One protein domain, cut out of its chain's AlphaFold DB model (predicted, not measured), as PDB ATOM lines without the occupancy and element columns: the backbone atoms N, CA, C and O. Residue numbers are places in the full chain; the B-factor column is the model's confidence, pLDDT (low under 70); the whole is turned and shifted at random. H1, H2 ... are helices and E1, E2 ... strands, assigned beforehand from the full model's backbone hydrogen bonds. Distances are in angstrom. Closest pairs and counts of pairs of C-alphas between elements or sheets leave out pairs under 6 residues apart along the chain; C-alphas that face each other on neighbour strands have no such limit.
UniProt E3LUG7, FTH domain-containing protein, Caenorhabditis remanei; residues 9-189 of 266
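This is residues 9 to 189 of the 266 residues of the protein "FTH domain-containing protein" of Caenorhabditis remanei (UniProt E3LUG7). The chain is wound in stacked right-handed turns: strands E1 to E5 lie side by side as one wall, and H2, H3, H4, H5 and H7 form a curved row along the other side of the turns. H1 lies at the E1 end, near H2, and the long link of residues 55 to 78 makes a wide loop between E1 and H3. The printed part has 181 residues, with seven named helices and five named strands in the order H1 H2 E1 H3 E2 H4 E3 H5 H6 E4 H7 E5; the sheet, in the order E1 E2 E3 E4 E5, is parallel, and the class is mixed, helices and strands. The whole is compact, with a radius of gyration of the C-alphas of 16.3 A, and spans 45 by 42 by 30 A.

H1, residues 9 to 20, begins at C-alpha 9 (108.869, 90.493, 53.112) and is 16.4 A long. H2, residues 27 to 41, measures 21.0 A, and E1, residues 47 to 54, 20.3 A. H3, residues 79 to 99, is the longest helix at 30.1 A, beginning at C-alpha 79 (120.345, 111.747, 74.303). E2, residues 105 to 113, measures 21.9 A; H4 follows at 117 to 121. E3, residues 134 to 139, is 16.1 A long. H5, 148 to 151, and H6, 154 to 157, precede E4, residues 161 to 165, 12.9 A. H7, 174 to 177, precedes E5, residues 182 to 185, ending at C-alpha 185 (114.502, 87.426, 89.313).

The sheet is twisted, with E1 and E5 as edge strands. E1 bends by 55 degrees at residue 50 and E2 by 70 degrees at residue 108. N 53 and O 110 are 2.7 A apart between E1 and E2, N 136 and O 109 2.8 A between E2 and E3, N 163 and O 135 2.8 A between E3 and E4, and N 164 and O 184 2.8 A between E4 and E5, each within hydrogen-bond range. Four strand-helix-strand units, parallel neighbour strands joined through helices, have right-handed crossovers: E1, H3, E2; E2, H4, E3; E3, H5 H6, E4; and E4, H7, E5. H4 only grazes the sheet with residues 117 to 120; H6, only just on it with 5 pairs of C-alphas within 10 A, only grazes it with residues 155 to 157. H3 touches H2 with residues 89 to 97 alone, the closest C-alphas being those of Gly 38 and Met 96, 5.8 A apart; they run the same way at a shallow tilt of 33 degrees, only just short of steep. H4 touches H5, closest at the C-alphas of Gln 117 and Val 150, 6.8 A. H5 and H7 only just touch, with 3 pairs of C-alphas within 8 A, the closest those of Val 151 and Ser 176, 6.1 A. Every O i to N i+4 pair is within hydrogen-bond range in H1, H2, H3 and H4; H5, H6 and H7 are too short for such a pair.

The two C-alphas farthest apart, those of Lys 24 and Trp 178, are 46.3 A apart. The printed part has no cut; the links from E1 to H3 and from H4 to E3 are long. Mean pLDDT of the printed part is 73.4, with 59 residues under 70, among them residues 9 to 27 and 55 to 86.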
ATOM      1  N   PRO A   9     109.136  89.195  53.744       27.84
ATOM      2  CA  PRO A   9     108.869  90.493  53.112       27.84
ATOM      3  C   PRO A   9     108.482  91.555  54.144       27.84
ATOM      4  O   PRO A   9     109.061  92.633  54.176       27.84
ATOM      5  N   LEU A  10     107.569  91.216  55.063       33.56
ATOM      6  CA  LEU A  10     107.172  92.107  56.154       33.56
ATOM      7  C   LEU A  10     108.356  92.429  57.066       33.56
ATOM      8  O   LEU A  10     108.501  93.563  57.485       33.56
ATOM      9  N   TYR A  11     109.237  91.464  57.334       34.28
ATOM     10  CA  TYR A  11     110.422  91.670  58.169       34.28
ATOM     11  C   TYR A  11     111.459  92.601  57.530       34.28
ATOM     12  O   TYR A  11     112.002  93.459  58.220       34.28
ATOM     13  N   SER A  12     111.717  92.460  56.226       28.56
ATOM     14  CA  SER A  12     112.544  93.404  55.468       28.56
ATOM     15  C   SER A  12     111.922  94.802  55.493       28.56
ATOM     16  O   SER A  12     112.620  95.756  55.818       28.56
ATOM     17  N   ILE A  13     110.605  94.910  55.292       33.56
ATOM     18  CA  ILE A  13     109.868  96.176  55.379       33.56
ATOM     19  C   ILE A  13     109.974  96.774  56.793       33.56
ATOM     20  O   ILE A  13     110.315  97.941  56.923       33.56
ATOM     21  N   PHE A  14     109.774  95.986  57.855       36.62
ATOM     22  CA  PHE A  14     109.891  96.431  59.249       36.62
ATOM     23  C   PHE A  14     111.329  96.793  59.636       36.62
ATOM     24  O   PHE A  14     111.529  97.701  60.427       36.62
ATOM     25  N   ARG A  15     112.351  96.121  59.105       35.38
ATOM     26  CA  ARG A  15     113.753  96.448  59.400       35.38
ATOM     27  C   ARG A  15     114.220  97.684  58.631       35.38
ATOM     28  O   ARG A  15     114.921  98.515  59.201       35.38
ATOM     29  N   GLU A  16     113.847  97.809  57.361       33.97
ATOM     30  CA  GLU A  16     114.276  98.927  56.514       33.97
ATOM     31  C   GLU A  16     113.485 100.213  56.791       33.97
ATOM     32  O   GLU A  16     114.110 101.272  56.845       33.97
ATOM     33  N   LEU A  17     112.178 100.147  57.111       38.84
ATOM     34  CA  LEU A  17     111.438 101.317  57.627       38.84
ATOM     35  C   LEU A  17     112.084 101.864  58.906       38.84
ATOM     36  O   LEU A  17     112.182 103.074  59.081       38.84
ATOM     37  N   PHE A  18     112.540 100.978  59.797       41.97
ATOM     38  CA  PHE A  18     113.143 101.378  61.067       41.97
ATOM     39  C   PHE A  18     114.566 101.918  60.925       41.97
ATOM     40  O   PHE A  18     114.944 102.773  61.710       41.97
ATOM     41  N   LEU A  19     115.358 101.481  59.940       38.00
ATOM     42  CA  LEU A  19     116.677 102.078  59.675       38.00
ATOM     43  C   LEU A  19     116.566 103.446  58.976       38.00
ATOM     44  O   LEU A  19     117.405 104.315  59.211       38.00
ATOM     45  N   ALA A  20     115.525 103.654  58.162       38.84
ATOM     46  CA  ALA A  20     115.249 104.937  57.511       38.84
ATOM     47  C   ALA A  20     114.787 106.028  58.499       38.84
ATOM     48  O   ALA A  20     115.088 107.200  58.290       38.84
ATOM     49  N   LEU A  21     114.133 105.639  59.599       42.88
ATOM     50  CA  LEU A  21     113.635 106.529  60.658       42.88
ATOM     51  C   LEU A  21     114.723 107.333  61.404       42.88
ATOM     52  O   LEU A  21     114.387 108.288  62.097       42.88
ATOM     53  N   PHE A  22     116.011 106.975  61.287       48.97
ATOM     54  CA  PHE A  22     117.069 107.526  62.154       48.97
ATOM     55  C   PHE A  22     118.257 108.170  61.428       48.97
ATOM     56  O   PHE A  22     119.260 108.491  62.065       48.97
ATOM     57  N   THR A  23     118.164 108.411  60.117       48.25
ATOM     58  CA  THR A  23     119.134 109.277  59.413       48.25
ATOM     59  C   THR A  23     118.650 110.728  59.284       48.25
ATOM     60  O   THR A  23     119.480 111.620  59.106       48.25
ATOM     61  N   LYS A  24     117.343 110.985  59.472       48.44
ATOM     62  CA  LYS A  24     116.708 112.299  59.698       48.44
ATOM     63  C   LYS A  24     115.481 112.137  60.604       48.44
ATOM     64  O   LYS A  24     114.759 111.158  60.468       48.44
ATOM     65  N   ILE A  25     115.257 113.096  61.505       53.88
ATOM     66  CA  ILE A  25     114.064 113.163  62.363       53.88
ATOM     67  C   ILE A  25     112.868 113.519  61.478       53.88
ATOM     68  O   ILE A  25     112.791 114.645  60.992       53.88
ATOM     69  N   ASP A  26     111.969 112.566  61.248       64.69
ATOM     70  CA  ASP A  26     110.726 112.801  60.513       64.69
ATOM     71  C   ASP A  26     109.552 112.210  61.303       64.69
ATOM     72  O   ASP A  26     109.259 111.012  61.233       64.69
ATOM     73  N   GLU A  27     108.907 113.064  62.105       68.12
ATOM     74  CA  GLU A  27     107.717 112.734  62.906       68.12
ATOM     75  C   GLU A  27     106.630 112.075  62.053       68.12
ATOM     76  O   GLU A  27     105.979 111.131  62.498       68.12
ATOM     77  N   ARG A  28     106.515 112.480  60.784       73.69
ATOM     78  CA  ARG A  28     105.557 111.907  59.843       73.69
ATOM     79  C   ARG A  28     105.820 110.426  59.589       73.69
ATOM     80  O   ARG A  28     104.878 109.643  59.515       73.69
ATOM     81  N   ILE A  29     107.084 110.006  59.488       68.12
ATOM     82  CA  ILE A  29     107.417 108.583  59.305       68.12
ATOM     83  C   ILE A  29     107.051 107.794  60.569       68.12
ATOM     84  O   ILE A  29     106.574 106.658  60.465       68.12
ATOM     85  N   ILE A  30     107.235 108.380  61.760       66.88
ATOM     86  CA  ILE A  30     106.827 107.759  63.029       66.88
ATOM     87  C   ILE A  30     105.306 107.569  63.047       66.88
ATOM     88  O   ILE A  30     104.838 106.452  63.285       66.88
ATOM     89  N   GLU A  31     104.545 108.618  62.744       73.69
ATOM     90  CA  GLU A  31     103.081 108.581  62.673       73.69
ATOM     91  C   GLU A  31     102.580 107.544  61.660       73.69
ATOM     92  O   GLU A  31     101.816 106.648  62.026       73.69
ATOM     93  N   GLU A  32     103.076 107.587  60.417       75.94
ATOM     94  CA  GLU A  32     102.705 106.639  59.357       75.94
ATOM     95  C   GLU A  32     103.032 105.188  59.749       75.94
ATOM     96  O   GLU A  32     102.309 104.248  59.397       75.94
ATOM     97  N   THR A  33     104.128 104.978  60.483       66.62
ATOM     98  CA  THR A  33     104.515 103.652  60.977       66.62
ATOM     99  C   THR A  33     103.545 103.172  62.052       66.62
ATOM    100  O   THR A  33     103.020 102.059  61.942       66.62
ATOM    101  N   VAL A  34     103.263 103.999  63.063       70.50
ATOM    102  CA  VAL A  34     102.317 103.663  64.140       70.50
ATOM    103  C   VAL A  34     100.917 103.406  63.575       70.50
ATOM    104  O   VAL A  34     100.258 102.449  63.990       70.50
ATOM    105  N   GLU A  35     100.481 104.180  62.583       77.06
ATOM    106  CA  GLU A  35      99.195 103.982  61.915       77.06
ATOM    107  C   GLU A  35      99.121 102.621  61.206       77.06
ATOM    108  O   GLU A  35      98.175 101.856  61.428       77.06
ATOM    109  N   LYS A  36     100.148 102.259  60.419       74.94
ATOM    110  CA  LYS A  36     100.235 100.941  59.757       74.94
ATOM    111  C   LYS A  36     100.178  99.796  60.769       74.94
ATOM    112  O   LYS A  36      99.467  98.812  60.545       74.94
ATOM    113  N   PHE A  37     100.879  99.926  61.898       71.31
ATOM    114  CA  PHE A  37     100.779  98.963  62.998       71.31
ATOM    115  C   PHE A  37      99.359  98.889  63.561       71.31
ATOM    116  O   PHE A  37      98.829  97.791  63.740       71.31
ATOM    117  N   GLY A  38      98.713 100.035  63.777       75.81
ATOM    118  CA  GLY A  38      97.329 100.103  64.236       75.81
ATOM    119  C   GLY A  38      96.359  99.367  63.316       75.81
ATOM    120  O   GLY A  38      95.513  98.615  63.797       75.81
ATOM    121  N   VAL A  39      96.506  99.502  61.995       77.88
ATOM    122  CA  VAL A  39      95.680  98.770  61.015       77.88
ATOM    123  C   VAL A  39      95.817  97.254  61.186       77.88
ATOM    124  O   VAL A  39      94.810  96.544  61.185       77.88
ATOM    125  N   ILE A  40      97.038  96.753  61.391       76.12
ATOM    126  CA  ILE A  40      97.299  95.323  61.614       76.12
ATOM    127  C   ILE A  40      96.647  94.852  62.920       76.12
ATOM    128  O   ILE A  40      95.966  93.824  62.944       76.12
ATOM    129  N   LEU A  41      96.830  95.615  63.999       81.75
ATOM    130  CA  LEU A  41      96.342  95.251  65.328       81.75
ATOM    131  C   LEU A  41      94.821  95.395  65.479       81.75
ATOM    132  O   LEU A  41      94.251  94.788  66.377       81.75
ATOM    133  N   ARG A  42      94.125  96.104  64.577       83.94
ATOM    134  CA  ARG A  42      92.647  96.104  64.517       83.94
ATOM    135  C   ARG A  42      92.062  94.733  64.171       83.94
ATOM    136  O   ARG A  42      90.885  94.489  64.454       83.94
ATOM    137  N   ASN A  43      92.846  93.826  63.589       82.81
ATOM    138  CA  ASN A  43      92.398  92.464  63.340       82.81
ATOM    139  C   ASN A  43      92.313  91.662  64.650       82.81
ATOM    140  O   ASN A  43      93.306  91.111  65.114       82.81
ATOM    141  N   LYS A  44      91.093  91.480  65.169       86.94
ATOM    142  CA  LYS A  44      90.802  90.714  66.400       86.94
ATOM    143  C   LYS A  44      91.246  89.247  66.409       86.94
ATOM    144  O   LYS A  44      91.167  88.588  67.445       86.94
ATOM    145  N   HIS A  45      91.630  88.702  65.257       84.38
ATOM    146  CA  HIS A  45      92.107  87.327  65.124       84.38
ATOM    147  C   HIS A  45      93.633  87.227  65.094       84.38
ATOM    148  O   HIS A  45      94.160  86.111  65.039       84.38
ATOM    149  N   ILE A  46      94.347  88.357  65.134       84.12
ATOM    150  CA  ILE A  46      95.801  88.342  65.194       84.12
ATOM    151  C   ILE A  46      96.262  87.717  66.510       84.12
ATOM    152  O   ILE A  46      95.744  88.000  67.587       84.12
ATOM    153  N   ARG A  47      97.253  86.832  66.411       83.00
ATOM    154  CA  ARG A  47      97.913  86.216  67.561       83.00
ATOM    155  C   ARG A  47      99.402  86.435  67.413       83.00
ATOM    156  O   ARG A  47     100.023  85.925  66.481       83.00
ATOM    157  N   ILE A  48      99.965  87.191  68.335       81.31
ATOM    158  CA  ILE A  48     101.373  87.552  68.343       81.31
ATOM    159  C   ILE A  48     102.109  86.539  69.212       81.31
ATOM    160  O   ILE A  48     101.823  86.372  70.397       81.31
ATOM    161  N   LYS A  49     103.070  85.831  68.615       80.00
ATOM    162  CA  LYS A  49     103.884  84.857  69.353       80.00
ATOM    163  C   LYS A  49     104.798  85.548  70.364       80.00
ATOM    164  O   LYS A  49     104.896  85.090  71.493       80.00
ATOM    165  N   THR A  50     105.448  86.629  69.956       78.88
ATOM    166  CA  THR A  50     106.357  87.395  70.806       78.88
ATOM    167  C   THR A  50     106.219  88.869  70.464       78.88
ATOM    168  O   THR A  50     106.207  89.211  69.283       78.88
ATOM    169  N   MET A  51     106.116  89.711  71.484       79.62
ATOM    170  CA  MET A  51     106.182  91.163  71.409       79.62
ATOM    171  C   MET A  51     107.312  91.605  72.334       79.62
ATOM    172  O   MET A  51     107.245  91.379  73.537       79.62
ATOM    173  N   ILE A  52     108.368  92.167  71.767       74.31
ATOM    174  CA  ILE A  52     109.434  92.858  72.493       74.31
ATOM    175  C   ILE A  52     109.050  94.339  72.467       74.31
ATOM    176  O   ILE A  52     108.296  94.773  71.608       74.31
ATOM    177  N   VAL A  53     109.489  95.107  73.442       74.50
ATOM    178  CA  VAL A  53     109.492  96.561  73.446       74.50
ATOM    179  C   VAL A  53     110.839  96.941  74.042       74.50
ATOM    180  O   VAL A  53     111.305  96.331  75.000       74.50
ATOM    181  N   SER A  54     111.509  97.916  73.456       73.06
ATOM    182  CA  SER A  54     112.695  98.521  74.054       73.06
ATOM    183  C   SER A  54     112.447 100.012  74.037       73.06
ATOM    184  O   SER A  54     111.993 100.512  73.019       73.06
ATOM    185  N   SER A  55     112.688 100.709  75.135       64.50
ATOM    186  CA  SER A  55     112.684 102.177  75.214       64.50
ATOM    187  C   SER A  55     114.071 102.710  75.590       64.50
ATOM    188  O   SER A  55     114.240 103.873  75.952       64.50
ATOM    189  N   LEU A  56     115.100 101.860  75.494       61.06
ATOM    190  CA  LEU A  56     116.475 102.212  75.821       61.06
ATOM    191  C   LEU A  56     117.169 102.966  74.685       61.06
ATOM    192  O   LEU A  56     117.205 102.524  73.536       61.06
ATOM    193  N   CYS A  57     117.828 104.062  75.058       47.19
ATOM    194  CA  CYS A  57     118.629 104.892  74.164       47.19
ATOM    195  C   CYS A  57     120.146 104.603  74.228       47.19
ATOM    196  O   CYS A  57     120.978 105.410  73.814       47.19
ATOM    197  N   SER A  58     120.555 103.448  74.756       40.16
ATOM    198  CA  SER A  58     121.972 103.093  74.832       40.16
ATOM    199  C   SER A  58     122.270 101.667  74.367       40.16
ATOM    200  O   SER A  58     121.506 100.718  74.527       40.16
ATOM    201  N   ILE A  59     123.424 101.579  73.711       37.91
ATOM    202  CA  ILE A  59     124.067 100.429  73.072       37.91
ATOM    203  C   ILE A  59     124.204  99.292  74.088       37.91
ATOM    204  O   ILE A  59     124.648  99.574  75.185       37.91
ATOM    205  N   PHE A  60     123.932  98.029  73.731       39.69
ATOM    206  CA  PHE A  60     124.918  96.937  73.856       39.69
ATOM    207  C   PHE A  60     124.465  95.606  73.236       39.69
ATOM    208  O   PHE A  60     123.310  95.189  73.294       39.69
ATOM    209  N   LYS A  61     125.470  94.961  72.626       33.19
ATOM    210  CA  LYS A  61     125.516  93.619  72.041       33.19
ATOM    211  C   LYS A  61     125.072  92.552  73.048       33.19
ATOM    212  O   LYS A  61     125.849  92.218  73.929       33.19
ATOM    213  N   HIS A  62     123.916  91.938  72.823       31.06
ATOM    214  CA  HIS A  62     123.738  90.480  72.759       31.06
ATOM    215  C   HIS A  62     122.247  90.161  72.687       31.06
ATOM    216  O   HIS A  62     121.554  90.196  73.693       31.06
ATOM    217  N   TYR A  63     121.781  89.765  71.503       39.56
ATOM    218  CA  TYR A  63     120.633  88.876  71.404       39.56
ATOM    219  C   TYR A  63     120.996  87.713  70.493       39.56
ATOM    220  O   TYR A  63     121.161  87.848  69.282       39.56
ATOM    221  N   ARG A  64     121.160  86.554  71.132       32.41
ATOM    222  CA  ARG A  64     121.100  85.250  70.489       32.41
ATOM    223  C   ARG A  64     119.611  85.017  70.194       32.41
ATOM    224  O   ARG A  64     118.833  84.846  71.122       32.41
ATOM    225  N   ASN A  65     119.266  85.007  68.906       31.70
ATOM    226  CA  ASN A  65     118.010  84.533  68.304       31.70
ATOM    227  C   ASN A  65     116.769  85.468  68.314       31.70
ATOM    228  O   ASN A  65     116.070  85.604  69.306       31.70
ATOM    229  N   ASN A  66     116.463  85.997  67.117       35.78
ATOM    230  CA  ASN A  66     115.155  86.122  66.439       35.78
ATOM    231  C   ASN A  66     113.884  86.657  67.181       35.78
ATOM    232  O   ASN A  66     113.099  85.859  67.692       35.78
ATOM    233  N   TYR A  67     113.604  87.969  66.962       34.75
ATOM    234  CA  TYR A  67     112.304  88.727  66.930       34.75
ATOM    235  C   TYR A  67     111.563  89.092  68.249       34.75
ATOM    236  O   TYR A  67     111.615  88.273  69.164       34.75
ATOM    237  N   PRO A  68     110.663  90.134  68.307       45.25
ATOM    238  CA  PRO A  68     110.507  91.397  67.523       45.25
ATOM    239  C   PRO A  68     110.126  92.696  68.315       45.25
ATOM    240  O   PRO A  68     109.390  92.623  69.281       45.25
ATOM    241  N   ILE A  69     110.445  93.875  67.749       37.12
ATOM    242  CA  ILE A  69     110.417  95.289  68.235       37.12
ATOM    243  C   ILE A  69     111.534  95.611  69.228       37.12
ATOM    244  O   ILE A  69     111.462  95.401  70.434       37.12
ATOM    245  N   THR A  70     112.595  96.185  68.679       38.44
ATOM    246  CA  THR A  70     113.696  96.743  69.447       38.44
ATOM    247  C   THR A  70     113.857  98.185  69.000       38.44
ATOM    248  O   THR A  70     114.286  98.424  67.874       38.44
ATOM    249  N   VAL A  71     113.480  99.147  69.843       36.25
ATOM    250  CA  VAL A  71     113.947 100.525  69.672       36.25
ATOM    251  C   VAL A  71     115.401 100.528  70.121       36.25
ATOM    252  O   VAL A  71     115.710 100.223  71.275       36.25
ATOM    253  N   PHE A  72     116.289 100.774  69.165       37.69
ATOM    254  CA  PHE A  72     117.685 101.084  69.414       37.69
ATOM    255  C   PHE A  72     117.872 102.559  69.085       37.69
ATOM    256  O   PHE A  72     117.691 102.943  67.932       37.69
ATOM    257  N   CYS A  73     118.316 103.358  70.048       32.66
ATOM    258  CA  CYS A  73     118.915 104.650  69.737       32.66
ATOM    259  C   CYS A  73     120.406 104.593  70.089       32.66
ATOM    260  O   CYS A  73     120.800 104.165  71.174       32.66
ATOM    261  N   LYS A  74     121.256 104.974  69.132       36.56
ATOM    262  CA  LYS A  74     122.677 105.256  69.350       36.56
ATOM    263  C   LYS A  74     123.032 106.500  68.552       36.56
ATOM    264  O   LYS A  74     123.383 106.378  67.383       36.56
ATOM    265  N   VAL A  75     123.046 107.654  69.207       34.31
ATOM    266  CA  VAL A  75     123.927 108.755  68.805       34.31
ATOM    267  C   VAL A  75     124.456 109.424  70.082       34.31
ATOM    268  O   VAL A  75     123.686 110.086  70.777       34.31
ATOM    269  N   PRO A  76     125.737 109.217  70.447       38.25
ATOM    270  CA  PRO A  76     126.374 109.975  71.524       38.25
ATOM    271  C   PRO A  76     126.234 111.479  71.248       38.25
ATOM    272  O   PRO A  76     126.563 111.917  70.148       38.25
ATOM    273  N   GLY A  77     125.716 112.246  72.213       42.31
ATOM    274  CA  GLY A  77     125.435 113.682  72.060       42.31
ATOM    275  C   GLY A  77     124.007 114.051  71.621       42.31
ATOM    276  O   GLY A  77     123.726 115.235  71.490       42.31
ATOM    277  N   MET A  78     123.101 113.079  71.426       46.66
ATOM    278  CA  MET A  78     121.688 113.303  71.035       46.66
ATOM    279  C   MET A  78     120.689 112.667  72.023       46.66
ATOM    280  O   MET A  78     119.589 112.264  71.646       46.66
ATOM    281  N   GLU A  79     121.090 112.503  73.282       53.59
ATOM    282  CA  GLU A  79     120.345 111.747  74.303       53.59
ATOM    283  C   GLU A  79     118.961 112.343  74.594       53.59
ATOM    284  O   GLU A  79     118.003 111.605  74.815       53.59
ATOM    285  N   GLU A  80     118.851 113.670  74.550       55.97
ATOM    286  CA  GLU A  80     117.601 114.405  74.744       55.97
ATOM    287  C   GLU A  80     116.630 114.187  73.577       55.97
ATOM    288  O   GLU A  80     115.517 113.719  73.795       55.97
ATOM    289  N   MET A  81     117.084 114.370  72.332       55.09
ATOM    290  CA  MET A  81     116.269 114.105  71.136       55.09
ATOM    291  C   MET A  81     115.790 112.657  71.057       55.09
ATOM    292  O   MET A  81     114.652 112.381  70.686       55.09
ATOM    293  N   ALA A  82     116.645 111.704  71.409       59.09
ATOM    294  CA  ALA A  82     116.246 110.311  71.398       59.09
ATOM    295  C   ALA A  82     115.262 109.978  72.535       59.09
ATOM    296  O   ALA A  82     114.376 109.145  72.350       59.09
ATOM    297  N   ARG A  83     115.349 110.665  73.682       63.16
ATOM    298  CA  ARG A  83     114.342 110.581  74.751       63.16
ATOM    299  C   ARG A  83     112.998 111.153  74.293       63.16
ATOM    300  O   ARG A  83     111.977 110.498  74.484       63.16
ATOM    301  N   GLU A  84     112.990 112.319  73.651       65.56
ATOM    302  CA  GLU A  84     111.780 112.928  73.077       65.56
ATOM    303  C   GLU A  84     111.118 112.013  72.040       65.56
ATOM    304  O   GLU A  84     109.909 111.791  72.086       65.56
ATOM    305  N   GLN A  85     111.909 111.388  71.167       66.00
ATOM    306  CA  GLN A  85     111.406 110.421  70.189       66.00
ATOM    307  C   GLN A  85     110.822 109.169  70.842       66.00
ATOM    308  O   GLN A  85     109.760 108.703  70.431       66.00
ATOM    309  N   VAL A  86     111.478 108.626  71.873       68.69
ATOM    310  CA  VAL A  86     110.929 107.507  72.652       68.69
ATOM    311  C   VAL A  86     109.589 107.907  73.271       68.69
ATOM    312  O   VAL A  86     108.622 107.154  73.153       68.69
ATOM    313  N   HIS A  87     109.483 109.104  73.854       72.94
ATOM    314  CA  HIS A  87     108.218 109.604  74.394       72.94
ATOM    315  C   HIS A  87     107.136 109.774  73.323       72.94
ATOM    316  O   HIS A  87     105.991 109.380  73.563       72.94
ATOM    317  N   LEU A  88     107.475 110.304  72.144       73.31
ATOM    318  CA  LEU A  88     106.540 110.444  71.027       73.31
ATOM    319  C   LEU A  88     106.036 109.075  70.553       73.31
ATOM    320  O   LEU A  88     104.828 108.856  70.474       73.31
ATOM    321  N   VAL A  89     106.944 108.124  70.315       71.44
ATOM    322  CA  VAL A  89     106.600 106.751  69.910       71.44
ATOM    323  C   VAL A  89     105.709 106.083  70.953       71.44
ATOM    324  O   VAL A  89     104.691 105.491  70.589       71.44
ATOM    325  N   LEU A  90     106.047 106.186  72.243       72.69
ATOM    326  CA  LEU A  90     105.240 105.623  73.329       72.69
ATOM    327  C   LEU A  90     103.848 106.265  73.392       72.69
ATOM    328  O   LEU A  90     102.857 105.550  73.534       72.69
ATOM    329  N   SER A  91     103.760 107.586  73.225       79.50
ATOM    330  CA  SER A  91     102.493 108.326  73.253       79.50
ATOM    331  C   SER A  91     101.593 107.951  72.078       79.50
ATOM    332  O   SER A  91     100.436 107.578  72.280       79.50
ATOM    333  N   LEU A  92     102.131 107.960  70.854       77.88
ATOM    334  CA  LEU A  92     101.403 107.550  69.651       77.88
ATOM    335  C   LEU A  92     100.987 106.080  69.726       77.88
ATOM    336  O   LEU A  92      99.856 105.737  69.387       77.88
ATOM    337  N   THR A  93     101.865 105.212  70.234       76.56
ATOM    338  CA  THR A  93     101.549 103.795  70.441       76.56
ATOM    339  C   THR A  93     100.428 103.628  71.458       76.56
ATOM    340  O   THR A  93      99.499 102.870  71.199       76.56
ATOM    341  N   LYS A  94     100.451 104.361  72.576       82.88
ATOM    342  CA  LYS A  94      99.384 104.330  73.587       82.88
ATOM    343  C   LYS A  94      98.044 104.771  73.000       82.88
ATOM    344  O   LYS A  94      97.043 104.093  73.214       82.88
ATOM    345  N   ILE A  95      98.024 105.856  72.223       83.88
ATOM    346  CA  ILE A  95      96.818 106.336  71.524       83.88
ATOM    347  C   ILE A  95      96.320 105.282  70.528       83.88
ATOM    348  O   ILE A  95      95.134 104.949  70.510       83.88
ATOM    349  N   MET A  96      97.227 104.716  69.730       86.25
ATOM    350  CA  MET A  96      96.907 103.671  68.762       86.25
ATOM    351  C   MET A  96      96.322 102.441  69.456       86.25
ATOM    352  O   MET A  96      95.245 101.998  69.063       86.25
ATOM    353  N   LEU A  97      96.958 101.940  70.518       85.81
ATOM    354  CA  LEU A  97      96.476 100.796  71.288       85.81
ATOM    355  C   LEU A  97      95.119 101.086  71.943       85.81
ATOM    356  O   LEU A  97      94.223 100.248  71.874       85.81
ATOM    357  N   ALA A  98      94.921 102.292  72.482       88.25
ATOM    358  CA  ALA A  98      93.638 102.732  73.033       88.25
ATOM    359  C   ALA A  98      92.524 102.829  71.978       88.25
ATOM    360  O   ALA A  98      91.352 102.632  72.295       88.25
ATOM    361  N   SER A  99      92.872 103.084  70.712       87.69
ATOM    362  CA  SER A  99      91.908 103.077  69.605       87.69
ATOM    363  C   SER A  99      91.443 101.663  69.220       87.69
ATOM    364  O   SER A  99      90.422 101.501  68.538       87.69
ATOM    365  N   ILE A 100      92.164 100.622  69.656       87.12
ATOM    366  CA  ILE A 100      91.805  99.231  69.394       87.12
ATOM    367  C   ILE A 100      90.683  98.824  70.351       87.12
ATOM    368  O   ILE A 100      90.840  98.764  71.564       87.12
ATOM    369  N   ARG A 101      89.524  98.459  69.792       88.19
ATOM    370  CA  ARG A 101      88.331  98.048  70.562       88.19
ATOM    371  C   ARG A 101      88.404  96.626  71.145       88.19
ATOM    372  O   ARG A 101      87.370  96.025  71.425       88.19
ATOM    373  N   HIS A 102      89.593  96.040  71.244       92.12
ATOM    374  CA  HIS A 102      89.806  94.696  71.778       92.12
ATOM    375  C   HIS A 102      91.220  94.549  72.350       92.12
ATOM    376  O   HIS A 102      92.120  95.307  72.003       92.12
ATOM    377  N   GLN A 103      91.415  93.543  73.202       93.50
ATOM    378  CA  GLN A 103      92.734  93.194  73.725       93.50
ATOM    379  C   GLN A 103      93.496  92.274  72.770       93.50
ATOM    380  O   GLN A 103      92.928  91.331  72.213       93.50
ATOM    381  N   ILE A 104      94.797  92.513  72.642       89.75
ATOM    382  CA  ILE A 104      95.683  91.809  71.720       89.75
ATOM    383  C   ILE A 104      96.143  90.486  72.344       89.75
ATOM    384  O   ILE A 104      96.584  90.426  73.494       89.75
ATOM    385  N   HIS A 105      96.079  89.405  71.569       88.50
ATOM    386  CA  HIS A 105      96.584  88.094  71.975       88.50
ATOM    387  C   HIS A 105      98.102  88.014  71.798       88.50
ATOM    388  O   HIS A 105      98.586  87.669  70.719       88.50
ATOM    389  N   VAL A 106      98.856  88.295  72.862       86.12
ATOM    390  CA  VAL A 106     100.323  88.167  72.900       86.12
ATOM    391  C   VAL A 106     100.730  86.998  73.787       86.12
ATOM    392  O   VAL A 106     100.363  86.952  74.956       86.12
ATOM    393  N   LYS A 107     101.490  86.049  73.238       85.75
ATOM    394  CA  LYS A 107     101.947  84.869  73.985       85.75
ATOM    395  C   LYS A 107     103.169  85.174  74.853       85.75
ATOM    396  O   LYS A 107     103.206  84.753  75.999       85.75
ATOM    397  N   ASN A 108     104.155  85.897  74.333       87.56
ATOM    398  CA  ASN A 108     105.346  86.288  75.086       87.56
ATOM    399  C   ASN A 108     105.517  87.803  74.984       87.56
ATOM    400  O   ASN A 108     105.591  88.322  73.871       87.56
ATOM    401  N   PHE A 109     105.588  88.495  76.113       89.38
ATOM    402  CA  PHE A 109     105.832  89.931  76.176       89.38
ATOM    403  C   PHE A 109     107.172  90.199  76.860       89.38
ATOM    404  O   PHE A 109     107.440  89.665  77.931       89.38
ATOM    405  N   TYR A 110     108.011  91.012  76.239       86.50
ATOM    406  CA  TYR A 110     109.264  91.488  76.806       86.50
ATOM    407  C   TYR A 110     109.285  93.004  76.685       86.50
ATOM    408  O   TYR A 110     108.998  93.529  75.613       86.50
ATOM    409  N   ILE A 111     109.669  93.705  77.743       83.00
ATOM    410  CA  ILE A 111     109.928  95.138  77.695       83.00
ATOM    411  C   ILE A 111     111.241  95.461  78.399       83.00
ATOM    412  O   ILE A 111     111.446  95.061  79.540       83.00
ATOM    413  N   SER A 112     112.113  96.199  77.717       80.69
ATOM    414  CA  SER A 112     113.323  96.788  78.287       80.69
ATOM    415  C   SER A 112     113.163  98.295  78.367       80.69
ATOM    416  O   SER A 112     112.858  98.922  77.352       80.69
ATOM    417  N   TYR A 113     113.346  98.870  79.551       77.25
ATOM    418  CA  TYR A 113     113.041 100.275  79.795       77.25
ATOM    419  C   TYR A 113     113.943 100.919  80.852       77.25
ATOM    420  O   TYR A 113     114.566 100.233  81.665       77.25
ATOM    421  N   CYS A 114     114.045 102.252  80.804       74.94
ATOM    422  CA  CYS A 114     114.858 103.071  81.719       74.94
ATOM    423  C   CYS A 114     114.028 104.139  82.463       74.94
ATOM    424  O   CYS A 114     114.577 104.935  83.224       74.94
ATOM    425  N   GLY A 115     112.708 104.168  82.282       73.94
ATOM    426  CA  GLY A 115     111.807 105.023  83.055       73.94
ATOM    427  C   GLY A 115     110.982 104.259  84.083       73.94
ATOM    428  O   GLY A 115     111.384 103.217  84.607       73.94
ATOM    429  N   ASN A 116     109.817 104.818  84.387       79.56
ATOM    430  CA  ASN A 116     108.926 104.321  85.425       79.56
ATOM    431  C   ASN A 116     107.926 103.278  84.894       79.56
ATOM    432  O   ASN A 116     107.922 102.927  83.713       79.56
ATOM    433  N   GLN A 117     107.060 102.779  85.778       86.00
ATOM    434  CA  GLN A 117     106.015 101.819  85.413       86.00
ATOM    435  C   GLN A 117     105.066 102.286  84.301       86.00
ATOM    436  O   GLN A 117     104.496 101.423  83.637       86.00
ATOM    437  N   GLU A 118     104.911 103.589  84.035       85.88
ATOM    438  CA  GLU A 118     104.017 104.073  82.970       85.88
ATOM    439  C   GLU A 118     104.410 103.524  81.600       85.88
ATOM    440  O   GLU A 118     103.540 103.211  80.790       85.88
ATOM    441  N   GLU A 119     105.706 103.322  81.351       82.88
ATOM    442  CA  GLU A 119     106.176 102.720  80.102       82.88
ATOM    443  C   GLU A 119     105.670 101.287  79.929       82.88
ATOM    444  O   GLU A 119     105.315 100.878  78.826       82.88
ATOM    445  N   VAL A 120     105.575 100.533  81.023       87.00
ATOM    446  CA  VAL A 120     105.014  99.178  81.027       87.00
ATOM    447  C   VAL A 120     103.486  99.233  80.899       87.00
ATOM    448  O   VAL A 120     102.889  98.466  80.131       87.00
ATOM    449  N   LEU A 121     102.849 100.178  81.598       89.81
ATOM    450  CA  LEU A 121     101.402 100.415  81.562       89.81
ATOM    451  C   LEU A 121     100.909 100.929  80.200       89.81
ATOM    452  O   LEU A 121      99.728 100.789  79.891       89.81
ATOM    453  N   CYS A 122     101.788 101.451  79.338       86.12
ATOM    454  CA  CYS A 122     101.454 101.771  77.949       86.12
ATOM    455  C   CYS A 122     101.077 100.537  77.117       86.12
ATOM    456  O   CYS A 122     100.381 100.686  76.114       86.12
ATOM    457  N   PHE A 123     101.515  99.335  77.510       88.75
ATOM    458  CA  PHE A 123     101.321  98.114  76.722       88.75
ATOM    459  C   PHE A 123     100.452  97.081  77.433       88.75
ATOM    460  O   PHE A 123      99.472  96.615  76.851       88.75
ATOM    461  N   LEU A 124     100.792  96.719  78.677       93.31
ATOM    462  CA  LEU A 124     100.180  95.573  79.362       93.31
ATOM    463  C   LEU A 124      98.640  95.609  79.411       93.31
ATOM    464  O   LEU A 124      98.042  94.583  79.087       93.31
ATOM    465  N   PRO A 125      97.966  96.733  79.731       95.00
ATOM    466  CA  PRO A 125      96.500  96.783  79.793       95.00
ATOM    467  C   PRO A 125      95.794  96.409  78.478       95.00
ATOM    468  O   PRO A 125      94.665  95.905  78.497       95.00
ATOM    469  N   PHE A 126      96.465  96.606  77.340       93.00
ATOM    470  CA  PHE A 126      95.944  96.289  76.009       93.00
ATOM    471  C   PHE A 126      96.192  94.835  75.596       93.00
ATOM    472  O   PHE A 126      95.663  94.383  74.579       93.00
ATOM    473  N   LEU A 127      96.969  94.078  76.373       94.31
ATOM    474  CA  LEU A 127      97.187  92.652  76.151       94.31
ATOM    475  C   LEU A 127      96.101  91.840  76.852       94.31
ATOM    476  O   LEU A 127      95.613  92.214  77.921       94.31
ATOM    477  N   ARG A 128      95.719  90.710  76.256       95.44
ATOM    478  CA  ARG A 128      94.679  89.842  76.814       95.44
ATOM    479  C   ARG A 128      95.212  89.043  78.019       95.44
ATOM    480  O   ARG A 128      96.128  88.236  77.827       95.44
ATOM    481  N   PRO A 129      94.611  89.177  79.218       96.50
ATOM    482  CA  PRO A 129      94.920  88.325  80.366       96.50
ATOM    483  C   PRO A 129      94.726  86.834  80.057       96.50
ATOM    484  O   PRO A 129      93.873  86.462  79.245       96.50
ATOM    485  N   GLY A 130      95.552  85.984  80.671       94.75
ATOM    486  CA  GLY A 130      95.499  84.525  80.515       94.75
ATOM    487  C   GLY A 130      95.979  83.984  79.161       94.75
ATOM    488  O   GLY A 130      95.975  82.774  78.951       94.75
ATOM    489  N   PHE A 131      96.388  84.844  78.219       95.19
ATOM    490  CA  PHE A 131      97.027  84.415  76.965       95.19
ATOM    491  C   PHE A 131      98.564  84.518  77.014       95.19
ATOM    492  O   PHE A 131      99.258  83.848  76.244       95.19
ATOM    493  N   LEU A 132      99.089  85.343  77.925       96.62
ATOM    494  CA  LEU A 132     100.517  85.532  78.158       96.62
ATOM    495  C   LEU A 132     101.100  84.302  78.859       96.62
ATOM    496  O   LEU A 132     100.720  83.966  79.974       96.62
ATOM    497  N   LYS A 133     102.062  83.646  78.217       95.19
ATOM    498  CA  LYS A 133     102.914  82.646  78.858       95.19
ATOM    499  C   LYS A 133     104.037  83.301  79.635       95.19
ATOM    500  O   LYS A 133     104.275  82.953  80.778       95.19
ATOM    501  N   THR A 134     104.738  84.241  79.014       94.75
ATOM    502  CA  THR A 134     105.894  84.881  79.641       94.75
ATOM    503  C   THR A 134     105.773  86.386  79.560       94.75
ATOM    504  O   THR A 134     105.540  86.927  78.474       94.75
ATOM    505  N   ILE A 135     106.003  87.049  80.685       96.81
ATOM    506  CA  ILE A 135     106.263  88.482  80.759       96.81
ATOM    507  C   ILE A 135     107.698  88.657  81.239       96.81
ATOM    508  O   ILE A 135     108.072  88.088  82.257       96.81
ATOM    509  N   THR A 136     108.493  89.452  80.537       94.19
ATOM    510  CA  THR A 136     109.815  89.872  81.002       94.19
ATOM    511  C   THR A 136     109.847  91.384  81.095       94.19
ATOM    512  O   THR A 136     109.662  92.075  80.094       94.19
ATOM    513  N   LEU A 137     110.086  91.880  82.300       92.56
ATOM    514  CA  LEU A 137     110.325  93.285  82.585       92.56
ATOM    515  C   LEU A 137     111.832  93.434  82.813       92.56
ATOM    516  O   LEU A 137     112.364  92.792  83.709       92.56
ATOM    517  N   ASP A 138     112.520  94.227  82.000       87.69
ATOM    518  CA  ASP A 138     113.957  94.515  82.110       87.69
ATOM    519  C   ASP A 138     114.136  96.011  82.399       87.69
ATOM    520  O   ASP A 138     114.069  96.839  81.488       87.69
ATOM    521  N   ASN A 139     114.308  96.370  83.676       83.94
ATOM    522  CA  ASN A 139     114.520  97.760  84.076       83.94
ATOM    523  C   ASN A 139     116.017  98.062  84.174       83.94
ATOM    524  O   ASN A 139     116.679  97.743  85.163       83.94
ATOM    525  N   ARG A 140     116.574  98.727  83.160       75.38
ATOM    526  CA  ARG A 140     118.011  99.022  83.113       75.38
ATOM    527  C   ARG A 140     118.343 100.346  83.779       75.38
ATOM    528  O   ARG A 140     118.641 101.324  83.103       75.38
ATOM    529  N   LYS A 141     118.403 100.313  85.113       66.69
ATOM    530  CA  LYS A 141     118.895 101.404  85.980       66.69
ATOM    531  C   LYS A 141     117.990 102.641  86.053       66.69
ATOM    532  O   LYS A 141     118.494 103.727  86.323       66.69
ATOM    533  N   SER A 142     116.672 102.503  85.898       67.50
ATOM    534  CA  SER A 142     115.780 103.643  86.149       67.50
ATOM    535  C   SER A 142     115.772 104.017  87.623       67.50
ATOM    536  O   SER A 142     115.555 103.145  88.454       67.50
ATOM    537  N   GLU A 143     115.938 105.286  87.983       64.56
ATOM    538  CA  GLU A 143     115.816 105.725  89.383       64.56
ATOM    539  C   GLU A 143     114.390 105.534  89.948       64.56
ATOM    540  O   GLU A 143     114.232 105.392  91.154       64.56
ATOM    541  N   ASN A 144     113.367 105.417  89.087       67.81
ATOM    542  CA  ASN A 144     111.949 105.338  89.462       67.81
ATOM    543  C   ASN A 144     111.284 104.018  89.025       67.81
ATOM    544  O   ASN A 144     110.285 104.028  88.311       67.81
ATOM    545  N   ALA A 145     111.824 102.867  89.435       66.69
ATOM    546  CA  ALA A 145     111.397 101.550  88.933       66.69
ATOM    547  C   ALA A 145     110.265 100.849  89.720       66.69
ATOM    548  O   ALA A 145     110.112  99.637  89.579       66.69
ATOM    549  N   TYR A 146     109.481 101.564  90.535       79.88
ATOM    550  CA  TYR A 146     108.363 100.973  91.289       79.88
ATOM    551  C   TYR A 146     107.347 100.294  90.361       79.88
ATOM    552  O   TYR A 146     107.027 100.840  89.305       79.88
ATOM    553  N   LEU A 147     106.824  99.130  90.766       86.38
ATOM    554  CA  LEU A 147     105.940  98.281  89.951       86.38
ATOM    555  C   LEU A 147     104.562  98.021  90.568       86.38
ATOM    556  O   LEU A 147     103.844  97.141  90.090       86.38
ATOM    557  N   ASP A 148     104.179  98.750  91.612       86.88
ATOM    558  CA  ASP A 148     102.989  98.443  92.416       86.88
ATOM    559  C   ASP A 148     101.709  98.322  91.580       86.88
ATOM    560  O   ASP A 148     100.881  97.450  91.838       86.88
ATOM    561  N   GLN A 149     101.565  99.139  90.529       90.44
ATOM    562  CA  GLN A 149     100.411  99.060  89.629       90.44
ATOM    563  C   GLN A 149     100.552  97.946  88.589       90.44
ATOM    564  O   GLN A 149      99.552  97.396  88.134       90.44
ATOM    565  N   VAL A 150     101.781  97.602  88.202       92.44
ATOM    566  CA  VAL A 150     102.067  96.569  87.198       92.44
ATOM    567  C   VAL A 150     101.789  95.179  87.760       92.44
ATOM    568  O   VAL A 150     101.109  94.387  87.112       92.44
ATOM    569  N   VAL A 151     102.278  94.873  88.965       92.19
ATOM    570  CA  VAL A 151     102.205  93.511  89.532       92.19
ATOM    571  C   VAL A 151     100.794  93.068  89.913       92.19
ATOM    572  O   VAL A 151     100.536  91.872  90.032       92.19
ATOM    573  N   ILE A 152      99.865  94.017  90.047       92.69
ATOM    574  CA  ILE A 152      98.448  93.745  90.318       92.69
ATOM    575  C   ILE A 152      97.600  93.610  89.046       92.69
ATOM    576  O   ILE A 152      96.407  93.313  89.133       92.69
ATOM    577  N   LEU A 153      98.174  93.833  87.859       95.69
ATOM    578  CA  LEU A 153      97.424  93.711  86.613       95.69
ATOM    579  C   LEU A 153      96.979  92.260  86.382       95.69
ATOM    580  O   LEU A 153      97.791  91.339  86.521       95.69
ATOM    581  N   PRO A 154      95.741  92.031  85.899       96.38
ATOM    582  CA  PRO A 154      95.281  90.696  85.527       96.38
ATOM    583  C   PRO A 154      96.207  89.995  84.525       96.38
ATOM    584  O   PRO A 154      96.365  88.782  84.576       96.38
ATOM    585  N   GLN A 155      96.840  90.754  83.624       97.00
ATOM    586  CA  GLN A 155      97.812  90.243  82.659       97.00
ATOM    587  C   GLN A 155      99.035  89.623  83.330       97.00
ATOM    588  O   GLN A 155      99.524  88.608  82.847       97.00
ATOM    589  N   VAL A 156      99.508  90.228  84.423       96.44
ATOM    590  CA  VAL A 156     100.687  89.772  85.168       96.44
ATOM    591  C   VAL A 156     100.328  88.598  86.068       96.44
ATOM    592  O   VAL A 156     100.996  87.571  86.020       96.44
ATOM    593  N   ILE A 157      99.227  88.710  86.814       94.69
ATOM    594  CA  ILE A 157      98.745  87.663  87.728       94.69
ATOM    595  C   ILE A 157      98.416  86.360  86.979       94.69
ATOM    596  O   ILE A 157      98.664  85.271  87.486       94.69
ATOM    597  N   GLN A 158      97.853  86.459  85.769       95.56
ATOM    598  CA  GLN A 158      97.446  85.296  84.971       95.56
ATOM    599  C   GLN A 158      98.527  84.807  83.994       95.56
ATOM    600  O   GLN A 158      98.246  83.916  83.191       95.56
ATOM    601  N   ALA A 159      99.725  85.402  83.997       96.25
ATOM    602  CA  ALA A 159     100.818  84.924  83.160       96.25
ATOM    603  C   ALA A 159     101.391  83.608  83.710       96.25
ATOM    604  O   ALA A 159     101.523  83.447  84.920       96.25
ATOM    605  N   GLU A 160     101.792  82.682  82.828       94.88
ATOM    606  CA  GLU A 160     102.435  81.426  83.268       94.88
ATOM    607  C   GLU A 160     103.797  81.672  83.942       94.88
ATOM    608  O   GLU A 160     104.249  80.844  84.727       94.88
ATOM    609  N   GLN A 161     104.473  82.781  83.627       95.94
ATOM    610  CA  GLN A 161     105.734  83.198  84.234       95.94
ATOM    611  C   GLN A 161     105.970  84.702  84.078       95.94
ATOM    612  O   GLN A 161     105.771  85.270  82.998       95.94
ATOM    613  N   VAL A 162     106.501  85.321  85.135       97.12
ATOM    614  CA  VAL A 162     106.959  86.716  85.131       97.12
ATOM    615  C   VAL A 162     108.436  86.784  85.524       97.12
ATOM    616  O   VAL A 162     108.847  86.293  86.576       97.12
ATOM    617  N   CYS A 163     109.240  87.388  84.657       95.50
ATOM    618  CA  CYS A 163     110.667  87.610  84.837       95.50
ATOM    619  C   CYS A 163     110.930  89.090  85.139       95.50
ATOM    620  O   CYS A 163     110.505  89.958  84.376       95.50
ATOM    621  N   PHE A 164     111.664  89.354  86.214       93.00
ATOM    622  CA  PHE A 164     112.118  90.675  86.632       93.00
ATOM    623  C   PHE A 164     113.638  90.750  86.475       93.00
ATOM    624  O   PHE A 164     114.401  90.176  87.263       93.00
ATOM    625  N   ASP A 165     114.066  91.460  85.439       88.75
ATOM    626  CA  ASP A 165     115.458  91.635  85.058       88.75
ATOM    627  C   ASP A 165     115.971  93.031  85.411       88.75
ATOM    628  O   ASP A 165     115.270  94.032  85.289       88.75
ATOM    629  N   GLU A 166     117.216  93.076  85.888       85.00
ATOM    630  CA  GLU A 166     117.960  94.298  86.233       85.00
ATOM    631  C   GLU A 166     117.346  95.227  87.306       85.00
ATOM    632  O   GLU A 166     117.935  96.265  87.618       85.00
ATOM    633  N   PHE A 167     116.272  94.807  87.984       85.00
ATOM    634  CA  PHE A 167     115.736  95.501  89.158       85.00
ATOM    635  C   PHE A 167     116.689  95.435  90.356       85.00
ATOM    636  O   PHE A 167     117.199  94.368  90.709       85.00
ATOM    637  N   GLU A 168     116.890  96.585  90.997       80.62
ATOM    638  CA  GLU A 168     117.535  96.681  92.309       80.62
ATOM    639  C   GLU A 168     116.531  96.316  93.416       80.62
ATOM    640  O   GLU A 168     115.322  96.523  93.267       80.62
ATOM    641  N   LYS A 169     117.026  95.754  94.526       78.19
ATOM    642  CA  LYS A 169     116.189  95.226  95.620       78.19
ATOM    643  C   LYS A 169     115.266  96.285  96.230       78.19
ATOM    644  O   LYS A 169     114.104  96.007  96.496       78.19
ATOM    645  N   ASP A 170     115.783  97.489  96.441       78.69
ATOM    646  CA  ASP A 170     115.074  98.636  97.019       78.69
ATOM    647  C   ASP A 170     113.868  99.098  96.183       78.69
ATOM    648  O   ASP A 170     113.034  99.854  96.673       78.69
ATOM    649  N   ARG A 171     113.750  98.623  94.939       76.00
ATOM    650  CA  ARG A 171     112.727  99.061  93.978       76.00
ATOM    651  C   ARG A 171     111.608  98.052  93.773       76.00
ATOM    652  O   ARG A 171     110.595  98.388  93.163       76.00
ATOM    653  N   ILE A 172     111.796  96.821  94.240       84.06
ATOM    654  CA  ILE A 172     110.804  95.758  94.127       84.06
ATOM    655  C   ILE A 172     110.658  95.069  95.488       84.06
ATOM    656  O   ILE A 172     111.448  94.184  95.824       84.06
ATOM    657  N   PRO A 173     109.703  95.506  96.325       87.81
ATOM    658  CA  PRO A 173     109.455  94.861  97.608       87.81
ATOM    659  C   PRO A 173     109.024  93.403  97.393       87.81
ATOM    660  O   PRO A 173     108.467  93.047  96.352       87.81
ATOM    661  N   ILE A 174     109.301  92.520  98.355       90.19
ATOM    662  CA  ILE A 174     109.031  91.084  98.175       90.19
ATOM    663  C   ILE A 174     107.525  90.788  98.057       90.19
ATOM    664  O   ILE A 174     107.103  89.818  97.426       90.19
ATOM    665  N   GLU A 175     106.708  91.677  98.612       90.25
ATOM    666  CA  GLU A 175     105.254  91.696  98.542       90.25
ATOM    667  C   GLU A 175     104.734  91.883  97.114       90.25
ATOM    668  O   GLU A 175     103.639  91.420  96.791       90.25
ATOM    669  N   SER A 176     105.532  92.469  96.212       89.31
ATOM    670  CA  SER A 176     105.180  92.590  94.793       89.31
ATOM    671  C   SER A 176     104.947  91.232  94.122       89.31
ATOM    672  O   SER A 176     104.239  91.153  93.121       89.31
ATOM    673  N   PHE A 177     105.512  90.151  94.667       91.94
ATOM    674  CA  PHE A 177     105.363  88.803  94.116       91.94
ATOM    675  C   PHE A 177     104.160  88.051  94.665       91.94
ATOM    676  O   PHE A 177     103.859  86.974  94.161       91.94
ATOM    677  N   TRP A 178     103.467  88.604  95.666       91.25
ATOM    678  CA  TRP A 178     102.408  87.903  96.381       91.25
ATOM    679  C   TRP A 178     101.408  87.252  95.454       91.25
ATOM    680  O   TRP A 178     101.118  86.097  95.670       91.25
ATOM    681  N   ASN A 179     100.939  87.923  94.406       91.25
ATOM    682  CA  ASN A 179      99.884  87.387  93.541       91.25
ATOM    683  C   ASN A 179     100.403  86.684  92.278       91.25
ATOM    684  O   ASN A 179      99.609  86.390  91.386       91.25
ATOM    685  N   ILE A 180     101.713  86.444  92.167       93.88
ATOM    686  CA  ILE A 180     102.321  85.895  90.954       93.88
ATOM    687  C   ILE A 180     102.727  84.435  91.206       93.88
ATOM    688  O   ILE A 180     103.575  84.171  92.058       93.88
ATOM    689  N   PRO A 181     102.161  83.466  90.466       91.88
ATOM    690  CA  PRO A 181     102.378  82.041  90.730       91.88
ATOM    691  C   PRO A 181     103.809  81.578  90.419       91.88
ATOM    692  O   PRO A 181     104.341  80.685  91.086       91.88
ATOM    693  N   ASN A 182     104.431  82.184  89.405       96.25
ATOM    694  CA  ASN A 182     105.721  81.783  88.862       96.25
ATOM    695  C   ASN A 182     106.594  83.007  88.578       96.25
ATOM    696  O   ASN A 182     106.351  83.762  87.631       96.25
ATOM    697  N   VAL A 183     107.621  83.192  89.407       96.50
ATOM    698  CA  VAL A 183     108.491  84.372  89.377       96.50
ATOM    699  C   VAL A 183     109.940  83.978  89.123       96.50
ATOM    700  O   VAL A 183     110.463  83.016  89.694       96.50
ATOM    701  N   ARG A 184     110.628  84.774  88.305       95.44
ATOM    702  CA  ARG A 184     112.080  84.708  88.147       95.44
ATOM    703  C   ARG A 184     112.703  86.088  88.283       95.44
ATOM    704  O   ARG A 184     112.250  87.031  87.651       95.44
ATOM    705  N   ILE A 185     113.777  86.184  89.053       93.38
ATOM    706  CA  ILE A 185     114.502  87.426  89.313       93.38
ATOM    707  C   ILE A 185     115.983  87.195  89.037       93.38
ATOM    708  O   ILE A 185     116.553  86.185  89.463       93.38
ATOM    709  N   THR A 186     116.623  88.105  88.305       88.44
ATOM    710  CA  THR A 186     118.027  87.921  87.886       88.44
ATOM    711  C   THR A 186     119.032  88.811  88.608       88.44
ATOM    712  O   THR A 186     120.239  88.557  88.503       88.44
ATOM    713  N   LYS A 187     118.567  89.819  89.356       87.12
ATOM    714  CA  LYS A 187     119.440  90.784  90.034       87.12
ATOM    715  C   LYS A 187     119.088  91.057  91.492       87.12
ATOM    716  O   LYS A 187     119.978  90.922  92.324       87.12
ATOM    717  N   ALA A 188     117.842  91.420  91.799       87.12
ATOM    718  CA  ALA A 188     117.427  91.626  93.183       87.12
ATOM    719  C   ALA A 188     117.532  90.321  93.989       87.12
ATOM    720  O   ALA A 188     117.114  89.251  93.533       87.12
ATOM    721  N   THR A 189     118.089  90.428  95.194       89.44
ATOM    722  CA  THR A 189     118.252  89.325  96.140       89.44
ATOM    723  C   THR A 189     117.509  89.632  97.433       89.44
ATOM    724  O   THR A 189     117.528  90.755  97.936       89.44
TER     725      THR A 189